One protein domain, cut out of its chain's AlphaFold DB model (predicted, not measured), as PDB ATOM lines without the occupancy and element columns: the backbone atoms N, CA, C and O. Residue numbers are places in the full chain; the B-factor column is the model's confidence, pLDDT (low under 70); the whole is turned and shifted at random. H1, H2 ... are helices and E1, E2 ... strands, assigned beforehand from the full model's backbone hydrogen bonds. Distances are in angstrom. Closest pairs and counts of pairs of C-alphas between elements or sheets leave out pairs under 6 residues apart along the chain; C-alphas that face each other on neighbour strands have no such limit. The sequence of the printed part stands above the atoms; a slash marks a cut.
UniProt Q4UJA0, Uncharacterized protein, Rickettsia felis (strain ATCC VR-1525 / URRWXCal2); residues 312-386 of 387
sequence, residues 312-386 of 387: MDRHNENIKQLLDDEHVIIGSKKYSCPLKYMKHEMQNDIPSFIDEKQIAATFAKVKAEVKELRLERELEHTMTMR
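AT A GLANCE: This is residues 312 to 386 of the 387 residues of an uncharacterized protein of Rickettsia felis (strain ATCC VR-1525 / URRWXCal2) (UniProt Q4UJA0). A long straight helix, H3, has two shorter helices, H1 and H2, over its first half, and a small strand hairpin, E1 and E2, sits over H1 and H2 on the side away from H3. H2 and H3 fold back on each other as a helical hairpin, while residues 374 to 386, of which 374 to 384 belong to H3, stick out from the body as an arm that makes much of the length. The printed part has 75 residues, with three named helices and two named strands in the order H1, E1, E2, H2, H3; the sheet is E1 - E2, antiparallel, and the class is mostly helix. The whole is loose, with a radius of gyration of the C-alphas of 14.4 A, and elongated, spanning 52 by 27 by 19 A.

IN THESE COORDINATES: H1 is residues 312 to 323, 16.4 A from first to last C-alpha, and begins with C-alpha 312 at (25.461, -12.067, -37.625). E1 is residues 328 to 330, 6.6 A long, and E2 is residues 333 to 335, 6.5 A long. H2, residues 338 to 348, measures 15.7 A and begins with C-alpha 338 at (11.893, -11.370, -31.440). H3, residues 356 to 384, measures 42.0 A and ends with C-alpha 384 at (3.324, -5.884, -7.391).

HOW THE PARTS SIT: H1, H2 and H3 form a bundle that is up and down, each helix running against the one before it in the chain. H1 and H2 only just touch, with 3 pairs of C-alphas within 8 A, through residues 319 to 323 of H1 alone; the closest C-alphas are those of Leu 322 and Pro 338, 5.4 A apart. Their tilt of 36 degrees is only just steep, and they run opposite ways. H2 and H3, a helical hairpin, touch through residues 359 to 370 of H3 alone, with the C-alphas of Met 342 and Phe 363 closest at 6.4 A, at a shallow tilt of 19 degrees, opposite ways. H1 and H3 are close but not clearly touching; their closest C-alphas, those of Leu 323 and Val 370, are 7.5 A apart. The hairpin E1 and E2 is antiparallel, with N 328 and O 335 at 3.0 A and N 335 and O 328 at 2.8 A, both within hydrogen-bond range. The closest C-alphas of H1 and E1, those of Asn 318 and Val 328, are 6.2 A apart. E1 and H2 are near each other, with 6 pairs of C-alphas within 10 A. Both strands are apart from H3. In H1, H2 and H3 every O i to N i+4 pair is within hydrogen-bond range.

THE WHOLE: The C-alphas of Ser 352 and Arg 386, the two farthest apart, are 52.5 A apart. Without the stretch that stands free, residues 374 to 386, the body of 62 residues spans 31 by 28 by 19 A. The printed part has no cut. The link from H2 to H3 is short, with 7 residues, and the other three links are tight. The mean pLDDT of the printed part is 84.6, and residues 383 to 386 are under 70.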
ATOM      1  N   MET A 312      25.700 -11.630 -39.001       88.69
ATOM      2  CA  MET A 312      25.461 -12.067 -37.625       88.69
ATOM      3  C   MET A 312      25.426 -10.899 -36.635       88.69
ATOM      4  O   MET A 312      24.566 -10.888 -35.758       88.69
ATOM      5  N   ASP A 313      26.307  -9.906 -36.778       90.56
ATOM      6  CA  ASP A 313      26.333  -8.722 -35.912       90.56
ATOM      7  C   ASP A 313      25.014  -7.938 -36.027       90.56
ATOM      8  O   ASP A 313      24.359  -7.672 -35.018       90.56
ATOM      9  N   ARG A 314      24.554  -7.670 -37.258       87.88
ATOM     10  CA  ARG A 314      23.279  -6.976 -37.509       87.88
ATOM     11  C   ARG A 314      22.072  -7.779 -37.022       87.88
ATOM     12  O   ARG A 314      21.129  -7.217 -36.469       87.88
ATOM     13  N   HIS A 315      22.087  -9.093 -37.230       87.50
ATOM     14  CA  HIS A 315      21.020  -9.980 -36.778       87.50
ATOM     15  C   HIS A 315      20.915 -10.001 -35.244       87.50
ATOM     16  O   HIS A 315      19.823  -9.862 -34.693       87.50
ATOM     17  N   ASN A 316      22.051 -10.086 -34.548       89.00
ATOM     18  CA  ASN A 316      22.111 -10.036 -33.087       89.00
ATOM     19  C   ASN A 316      21.684  -8.670 -32.527       89.00
ATOM     20  O   ASN A 316      20.999  -8.620 -31.507       89.00
ATOM     21  N   GLU A 317      22.044  -7.571 -33.191       90.75
ATOM     22  CA  GLU A 317      21.616  -6.224 -32.799       90.75
ATOM     23  C   GLU A 317      20.093  -6.056 -32.905       90.75
ATOM     24  O   GLU A 317      19.457  -5.589 -31.960       90.75
ATOM     25  N   ASN A 318      19.490  -6.528 -34.000       91.00
ATOM     26  CA  ASN A 318      18.035  -6.530 -34.163       91.00
ATOM     27  C   ASN A 318      17.337  -7.346 -33.062       91.00
ATOM     28  O   ASN A 318      16.319  -6.919 -32.520       91.00
ATOM     29  N   ILE A 319      17.871  -8.524 -32.726       90.69
ATOM     30  CA  ILE A 319      17.342  -9.355 -31.635       90.69
ATOM     31  C   ILE A 319      17.393  -8.589 -30.314       90.69
ATOM     32  O   ILE A 319      16.396  -8.573 -29.599       90.69
ATOM     33  N   LYS A 320      18.523  -7.940 -30.014       90.50
ATOM     34  CA  LYS A 320      18.706  -7.168 -28.784       90.50
ATOM     35  C   LYS A 320      17.681  -6.036 -28.670       90.50
ATOM     36  O   LYS A 320      16.971  -5.983 -27.676       90.50
ATOM     37  N   GLN A 321      17.518  -5.223 -29.717       92.12
ATOM     38  CA  GLN A 321      16.502  -4.158 -29.747       92.12
ATOM     39  C   GLN A 321      15.092  -4.705 -29.476       92.12
ATOM     40  O   GLN A 321      14.321  -4.130 -28.715       92.12
ATOM     41  N   LEU A 322      14.744  -5.852 -30.065       92.12
ATOM     42  CA  LEU A 322      13.431  -6.467 -29.859       92.12
ATOM     43  C   LEU A 322      13.246  -7.074 -28.457       92.12
ATOM     44  O   LEU A 322      12.102  -7.246 -28.039       92.12
ATOM     45  N   LEU A 323      14.327  -7.463 -27.774       88.25
ATOM     46  CA  LEU A 323      14.289  -7.924 -26.381       88.25
ATOM     47  C   LEU A 323      14.139  -6.747 -25.407       88.25
ATOM     48  O   LEU A 323      13.446  -6.893 -24.403       88.25
ATOM     49  N   ASP A 324      14.674  -5.580 -25.770       88.25
ATOM     50  CA  ASP A 324      14.532  -4.306 -25.049       88.25
ATOM     51  C   ASP A 324      13.162  -3.620 -25.309       88.25
ATOM     52  O   ASP A 324      12.994  -2.422 -25.089       88.25
ATOM     53  N   ASP A 325      12.162  -4.379 -25.786       84.50
ATOM     54  CA  ASP A 325      10.808  -3.934 -26.161       84.50
ATOM     55  C   ASP A 325      10.759  -2.828 -27.254       84.50
ATOM     56  O   ASP A 325       9.717  -2.199 -27.474       84.50
ATOM     57  N   GLU A 326      11.843  -2.629 -28.018       90.88
ATOM     58  CA  GLU A 326      11.878  -1.723 -29.171       90.88
ATOM     59  C   GLU A 326      11.310  -2.379 -30.452       90.88
ATOM     60  O   GLU A 326      10.594  -3.393 -30.446       90.88
ATOM     61  N   HIS A 327      11.563  -1.758 -31.609       91.12
ATOM     62  CA  HIS A 327      11.057  -2.214 -32.896       91.12
ATOM     63  C   HIS A 327      12.121  -2.155 -33.984       91.12
ATOM     64  O   HIS A 327      12.783  -1.139 -34.160       91.12
ATOM     65  N   VAL A 328      12.167  -3.198 -34.808       90.75
ATOM     66  CA  VAL A 328      13.075  -3.297 -35.955       90.75
ATOM     67  C   VAL A 328      12.273  -3.223 -37.248       90.75
ATOM     68  O   VAL A 328      11.205  -3.831 -37.370       90.75
ATOM     69  N   ILE A 329      12.785  -2.489 -38.236       87.69
ATOM     70  CA  ILE A 329      12.193  -2.397 -39.576       87.69
ATOM     71  C   ILE A 329      13.058  -3.186 -40.560       87.69
ATOM     72  O   ILE A 329      14.237  -2.886 -40.734       87.69
ATOM     73  N   ILE A 330      12.456  -4.169 -41.233       83.38
ATOM     74  CA  ILE A 330      13.089  -4.959 -42.296       83.38
ATOM     75  C   ILE A 330      12.269  -4.779 -43.572       83.38
ATOM     76  O   ILE A 330      11.092  -5.150 -43.636       83.38
ATOM     77  N   GLY A 331      12.873  -4.153 -44.586       80.44
ATOM     78  CA  GLY A 331      12.160  -3.736 -45.792       80.44
ATOM     79  C   GLY A 331      11.009  -2.785 -45.447       80.44
ATOM     80  O   GLY A 331      11.232  -1.711 -44.896       80.44
ATOM     81  N   SER A 332       9.775  -3.190 -45.747       83.88
ATOM     82  CA  SER A 332       8.550  -2.444 -45.421       83.88
ATOM     83  C   SER A 332       7.827  -2.941 -44.161       83.88
ATOM     84  O   SER A 332       6.759  -2.429 -43.823       83.88
ATOM     85  N   LYS A 333       8.367  -3.948 -43.460       88.19
ATOM     86  CA  LYS A 333       7.715  -4.584 -42.307       88.19
ATOM     87  C   LYS A 333       8.348  -4.140 -40.992       88.19
ATOM     88  O   LYS A 333       9.565  -4.161 -40.839       88.19
ATOM     89  N   LYS A 334       7.494  -3.800 -40.023       92.19
ATOM     90  CA  LYS A 334       7.872  -3.493 -38.639       92.19
ATOM     91  C   LYS A 334       7.683  -4.731 -37.764       92.19
ATOM     92  O   LYS A 334       6.586  -5.288 -37.705       92.19
ATOM     93  N   TYR A 335       8.734  -5.125 -37.058       92.06
ATOM     94  CA  TYR A 335       8.726  -6.199 -36.077       92.06
ATOM     95  C   TYR A 335       8.850  -5.617 -34.671       92.06
ATOM     96  O   TYR A 335       9.623  -4.699 -34.434       92.06
ATOM     97  N   SER A 336       8.070  -6.168 -33.745       90.38
ATOM     98  CA  SER A 336       8.070  -5.821 -32.316       90.38
ATOM     99  C   SER A 336       8.139  -7.069 -31.429       90.38
ATOM    100  O   SER A 336       7.787  -7.038 -30.259       90.38
ATOM    101  N   CYS A 337       8.451  -8.223 -32.023       89.38
ATOM    102  CA  CYS A 337       8.507  -9.503 -31.332       89.38
ATOM    103  C   CYS A 337       9.705 -10.294 -31.874       89.38
ATOM    104  O   CYS A 337       9.676 -10.649 -33.061       89.38
ATOM    105  N   PRO A 338      10.699 -10.631 -31.026       90.12
ATOM    106  CA  PRO A 338      11.893 -11.370 -31.440       90.12
ATOM    107  C   PRO A 338      11.552 -12.671 -32.176       90.12
ATOM    108  O   PRO A 338      12.087 -12.954 -33.241       90.12
ATOM    109  N   LEU A 339      10.571 -13.437 -31.683       90.50
ATOM    110  CA  LEU A 339      10.187 -14.718 -32.290       90.50
ATOM    111  C   LEU A 339       9.542 -14.571 -33.675       90.50
ATOM    112  O   LEU A 339       9.714 -15.445 -34.525       90.50
ATOM    113  N   LYS A 340       8.796 -13.483 -33.915       90.06
ATOM    114  CA  LYS A 340       8.218 -13.202 -35.240       90.06
ATOM    115  C   LYS A 340       9.298 -12.766 -36.230       90.06
ATOM    116  O   LYS A 340       9.240 -13.192 -37.378       90.06
ATOM    117  N   TYR A 341      10.263 -11.967 -35.772       90.38
ATOM    118  CA  TYR A 341      11.435 -11.576 -36.556       90.38
ATOM    119  C   TYR A 341      12.264 -12.802 -36.966       90.38
ATOM    120  O   TYR A 341      12.449 -13.046 -38.153       90.38
ATOM    121  N   MET A 342      12.644 -13.653 -36.011       87.75
ATOM    122  CA  MET A 342      13.443 -14.851 -36.297       87.75
ATOM    123  C   MET A 342      12.752 -15.818 -37.262       87.75
ATOM    124  O   MET A 342      13.383 -16.370 -38.159       87.75
ATOM    125  N   LYS A 343      11.434 -16.011 -37.107       87.06
ATOM    126  CA  LYS A 343      10.663 -16.855 -38.026       87.06
ATOM    127  C   LYS A 343      10.657 -16.286 -39.446       87.06
ATOM    128  O   LYS A 343      10.655 -17.059 -40.394       87.06
ATOM    129  N   HIS A 344      10.639 -14.962 -39.589       86.75
ATOM    130  CA  HIS A 344      10.713 -14.319 -40.894       86.75
ATOM    131  C   HIS A 344      12.074 -14.530 -41.563       86.75
ATOM    132  O   HIS A 344      12.093 -14.965 -42.715       86.75
ATOM    133  N   GLU A 345      13.168 -14.298 -40.830       84.31
ATOM    134  CA  GLU A 345      14.547 -14.471 -41.313       84.31
ATOM    135  C   GLU A 345      14.788 -15.908 -41.789       84.31
ATOM    136  O   GLU A 345      15.178 -16.120 -42.934       84.31
ATOM    137  N   MET A 346      14.408 -16.905 -40.975       82.81
ATOM    138  CA  MET A 346      14.524 -18.329 -41.327       82.81
ATOM    139  C   MET A 346      13.726 -18.749 -42.567       82.81
ATOM    140  O   MET A 346      13.982 -19.813 -43.121       82.81
ATOM    141  N   GLN A 347      12.719 -17.972 -42.966       82.25
ATOM    142  CA  GLN A 347      11.814 -18.331 -44.058       82.25
ATOM    143  C   GLN A 347      12.097 -17.584 -45.360       82.25
ATOM    144  O   GLN A 347      11.606 -18.031 -46.392       82.25
ATOM    145  N   ASN A 348      12.799 -16.445 -45.333       73.44
ATOM    146  CA  ASN A 348      12.863 -15.568 -46.510       73.44
ATOM    147  C   ASN A 348      14.219 -14.897 -46.768       73.44
ATOM    148  O   ASN A 348      14.397 -14.415 -47.881       73.44
ATOM    149  N   ASP A 349      15.152 -14.854 -45.808       71.44
ATOM    150  CA  ASP A 349      16.276 -13.902 -45.882       71.44
ATOM    151  C   ASP A 349      17.649 -14.465 -45.470       71.44
ATOM    152  O   ASP A 349      18.583 -13.687 -45.286       71.44
ATOM    153  N   ILE A 350      17.830 -15.790 -45.360       80.31
ATOM    154  CA  ILE A 350      19.162 -16.368 -45.101       80.31
ATOM    155  C   ILE A 350      19.994 -16.334 -46.396       80.31
ATOM    156  O   ILE A 350      19.649 -17.027 -47.360       80.31
ATOM    157  N   PRO A 351      21.100 -15.567 -46.461       81.81
ATOM    158  CA  PRO A 351      21.988 -15.586 -47.616       81.81
ATOM    159  C   PRO A 351      22.674 -16.947 -47.767       81.81
ATOM    160  O   PRO A 351      23.022 -17.582 -46.775       81.81
ATOM    161  N   SER A 352      22.975 -17.358 -49.004       79.12
ATOM    162  CA  SER A 352      23.580 -18.671 -49.303       79.12
ATOM    163  C   SER A 352      24.960 -18.910 -48.673       79.12
ATOM    164  O   SER A 352      25.459 -20.031 -48.703       79.12
ATOM    165  N   PHE A 353      25.593 -17.861 -48.144       81.38
ATOM    166  CA  PHE A 353      26.877 -17.921 -47.447       81.38
ATOM    167  C   PHE A 353      26.757 -18.061 -45.923       81.38
ATOM    168  O   PHE A 353      27.775 -18.151 -45.249       81.38
ATOM    169  N   ILE A 354      25.545 -18.064 -45.364       83.62
ATOM    170  CA  ILE A 354      25.313 -18.270 -43.933       83.62
ATOM    171  C   ILE A 354      24.955 -19.735 -43.680       83.62
ATOM    172  O   ILE A 354      24.082 -20.290 -44.345       83.62
ATOM    173  N   ASP A 355      25.591 -20.358 -42.685       83.19
ATOM    174  CA  ASP A 355      25.200 -21.692 -42.229       83.19
ATOM    175  C   ASP A 355      23.844 -21.620 -41.508       83.19
ATOM    176  O   ASP A 355      23.719 -21.046 -40.421       83.19
ATOM    177  N   GLU A 356      22.819 -22.248 -42.087       83.00
ATOM    178  CA  GLU A 356      21.478 -22.342 -41.498       83.00
ATOM    179  C   GLU A 356      21.503 -22.895 -40.064       83.00
ATOM    180  O   GLU A 356      20.681 -22.503 -39.229       83.00
ATOM    181  N   LYS A 357      22.471 -23.763 -39.728       86.00
ATOM    182  CA  LYS A 357      22.626 -24.292 -38.365       86.00
ATOM    183  C   LYS A 357      22.972 -23.198 -37.361       86.00
ATOM    184  O   LYS A 357      22.510 -23.254 -36.221       86.00
ATOM    185  N   GLN A 358      23.748 -22.197 -37.770       83.81
ATOM    186  CA  GLN A 358      24.116 -21.066 -36.921       83.81
ATOM    187  C   GLN A 358      22.895 -20.188 -36.609       83.81
ATOM    188  O   GLN A 358      22.699 -19.764 -35.464       83.81
ATOM    189  N   ILE A 359      22.012 -19.991 -37.591       83.88
ATOM    190  CA  ILE A 359      20.744 -19.270 -37.406       83.88
ATOM    191  C   ILE A 359      19.774 -20.071 -36.537       83.88
ATOM    192  O   ILE A 359      19.180 -19.523 -35.607       83.88
ATOM    193  N   ALA A 360      19.667 -21.380 -36.761       85.88
ATOM    194  CA  ALA A 360      18.838 -22.255 -35.936       85.88
ATOM    195  C   ALA A 360      19.284 -22.266 -34.461       85.88
ATOM    196  O   ALA A 360      18.444 -22.214 -33.559       85.88
ATOM    197  N   ALA A 361      20.597 -22.276 -34.201       87.88
ATOM    198  CA  ALA A 361      21.145 -22.172 -32.849       87.88
ATOM    199  C   ALA A 361      20.802 -20.824 -32.195       87.88
ATOM    200  O   ALA A 361      20.368 -20.783 -31.041       87.88
ATOM    201  N   THR A 362      20.917 -19.729 -32.952       86.31
ATOM    202  CA  THR A 362      20.529 -18.386 -32.494       86.31
ATOM    203  C   THR A 362      19.038 -18.335 -32.153       86.31
ATOM    204  O   THR A 362      18.661 -17.863 -31.081       86.31
ATOM    205  N   PHE A 363      18.175 -18.926 -32.987       87.81
ATOM    206  CA  PHE A 363      16.738 -19.012 -32.720       87.81
ATOM    207  C   PHE A 363      16.404 -19.772 -31.434       87.81
ATOM    208  O   PHE A 363      15.555 -19.330 -30.656       87.81
ATOM    209  N   ALA A 364      17.073 -20.900 -31.186       88.81
ATOM    210  CA  ALA A 364      16.886 -21.666 -29.959       88.81
ATOM    211  C   ALA A 364      17.245 -20.837 -28.714       88.81
ATOM    212  O   ALA A 364      16.499 -20.865 -27.732       88.81
ATOM    213  N   LYS A 365      18.330 -20.053 -28.786       90.31
ATOM    214  CA  LYS A 365      18.755 -19.150 -27.711       90.31
ATOM    215  C   LYS A 365      17.719 -18.052 -27.445       90.31
ATOM    216  O   LYS A 365      17.256 -17.926 -26.317       90.31
ATOM    217  N   VAL A 366      17.269 -17.346 -28.485       89.44
ATOM    218  CA  VAL A 366      16.237 -16.295 -28.363       89.44
ATOM    219  C   VAL A 366      14.936 -16.851 -27.784       89.44
ATOM    220  O   VAL A 366      14.277 -16.213 -26.969       89.44
ATOM    221  N   LYS A 367      14.548 -18.069 -28.176       90.12
ATOM    222  CA  LYS A 367      13.352 -18.726 -27.637       90.12
ATOM    223  C   LYS A 367      13.461 -19.017 -26.140       90.12
ATOM    224  O   LYS A 367      12.446 -18.919 -25.451       90.12
ATOM    225  N   ALA A 368      14.643 -19.392 -25.655       90.44
ATOM    226  CA  ALA A 368      14.887 -19.590 -24.231       90.44
ATOM    227  C   ALA A 368      14.818 -18.255 -23.471       90.44
ATOM    228  O   ALA A 368      14.059 -18.148 -22.513       90.44
ATOM    229  N   GLU A 369      15.491 -17.224 -23.975       90.44
ATOM    230  CA  GLU A 369      15.553 -15.890 -23.359       90.44
ATOM    231  C   GLU A 369      14.173 -15.213 -23.278       90.44
ATOM    232  O   GLU A 369      13.762 -14.734 -22.225       90.44
ATOM    233  N   VAL A 370      13.361 -15.292 -24.340       88.31
ATOM    234  CA  VAL A 370      11.967 -14.799 -24.315       88.31
ATOM    235  C   VAL A 370      11.103 -15.565 -23.304       88.31
ATOM    236  O   VAL A 370      10.152 -15.004 -22.755       88.31
ATOM    237  N   LYS A 371      11.380 -16.854 -23.069       89.12
ATOM    238  CA  LYS A 371      10.653 -17.647 -22.067       89.12
ATOM    239  C   LYS A 371      11.024 -17.202 -20.651       89.12
ATOM    240  O   LYS A 371      10.123 -17.094 -19.825       89.12
ATOM    241  N   GLU A 372      12.301 -16.938 -20.392       88.12
ATOM    242  CA  GLU A 372      12.784 -16.424 -19.105       88.12
ATOM    243  C   GLU A 372      12.205 -15.037 -18.807       88.12
ATOM    244  O   GLU A 372      11.533 -14.881 -17.792       88.12
ATOM    245  N   LEU A 373      12.297 -14.091 -19.748       84.69
ATOM    246  CA  LEU A 373      11.734 -12.741 -19.592       84.69
ATOM    247  C   LEU A 373      10.222 -12.740 -19.312       84.69
ATOM    248  O   LEU A 373       9.713 -11.887 -18.586       84.69
ATOM    249  N   ARG A 374       9.463 -13.687 -19.884       83.19
ATOM    250  CA  ARG A 374       8.027 -13.830 -19.579       83.19
ATOM    251  C   ARG A 374       7.786 -14.284 -18.147       83.19
ATOM    252  O   ARG A 374       6.909 -13.730 -17.494       83.19
ATOM    253  N   LEU A 375       8.550 -15.271 -17.680       84.12
ATOM    254  CA  LEU A 375       8.459 -15.756 -16.305       84.12
ATOM    255  C   LEU A 375       8.834 -14.647 -15.312       84.12
ATOM    256  O   LEU A 375       8.147 -14.485 -14.310       84.12
ATOM    257  N   GLU A 376       9.864 -13.854 -15.617       81.69
ATOM    258  CA  GLU A 376      10.264 -12.691 -14.813       81.69
ATOM    259  C   GLU A 376       9.151 -11.639 -14.731       81.69
ATOM    260  O   GLU A 376       8.766 -11.253 -13.629       81.69
ATOM    261  N   ARG A 377       8.546 -11.244 -15.863       81.69
ATOM    262  CA  ARG A 377       7.411 -10.299 -15.862       81.69
ATOM    263  C   ARG A 377       6.194 -10.841 -15.101       81.69
ATOM    264  O   ARG A 377       5.501 -10.078 -14.431       81.69
ATOM    265  N   GLU A 378       5.913 -12.142 -15.186       78.81
ATOM    266  CA  GLU A 378       4.828 -12.788 -14.428       78.81
ATOM    267  C   GLU A 378       5.099 -12.779 -12.912       78.81
ATOM    268  O   GLU A 378       4.187 -12.507 -12.121       78.81
ATOM    269  N   LEU A 379       6.351 -13.018 -12.504       76.62
ATOM    270  CA  LEU A 379       6.824 -12.911 -11.120       76.62
ATOM    271  C   LEU A 379       6.736 -11.468 -10.598       76.62
ATOM    272  O   LEU A 379       6.180 -11.240  -9.525       76.62
ATOM    273  N   GLU A 380       7.197 -10.481 -11.366       74.00
ATOM    274  CA  GLU A 380       7.084  -9.059 -11.009       74.00
ATOM    275  C   GLU A 380       5.622  -8.610 -10.882       74.00
ATOM    276  O   GLU A 380       5.257  -7.919  -9.927       74.00
ATOM    277  N   HIS A 381       4.751  -9.042 -11.798       73.75
ATOM    278  CA  HIS A 381       3.324  -8.730 -11.743       73.75
ATOM    279  C   HIS A 381       2.637  -9.356 -10.516       73.75
ATOM    280  O   HIS A 381       1.816  -8.718  -9.856       73.75
ATOM    281  N   THR A 382       3.001 -10.589 -10.151       73.31
ATOM    282  CA  THR A 382       2.483 -11.224  -8.926       73.31
ATOM    283  C   THR A 382       3.052 -10.621  -7.640       73.31
ATOM    284  O   THR A 382       2.364 -10.642  -6.619       73.31
ATOM    285  N   MET A 383       4.262 -10.059  -7.665       68.88
ATOM    286  CA  MET A 383       4.844  -9.338  -6.527       68.88
ATOM    287  C   MET A 383       4.236  -7.942  -6.338       68.88
ATOM    288  O   MET A 383       3.970  -7.548  -5.204       68.88
ATOM    289  N   THR A 384       3.959  -7.217  -7.423       67.19
ATOM    290  CA  THR A 384       3.324  -5.884  -7.391       67.19
ATOM    291  C   THR A 384       1.836  -5.916  -7.023       67.19
ATOM    292  O   THR A 384       1.354  -4.959  -6.438       67.19
ATOM    293  N   MET A 385       1.120  -7.016  -7.287       59.41
ATOM    294  CA  MET A 385      -0.293  -7.217  -6.898       59.41
ATOM    295  C   MET A 385      -0.494  -7.704  -5.446       59.41
ATOM    296  O   MET A 385      -1.629  -7.910  -5.015       59.41
ATOM    297  N   ARG A 386       0.592  -7.971  -4.705       53.03
ATOM    298  CA  ARG A 386       0.563  -8.408  -3.292       53.03
ATOM    299  C   ARG A 386       0.815  -7.274  -2.288       53.03
ATOM    300  O   ARG A 386       0.820  -7.544  -1.086       53.03
TER     301      ARG A 386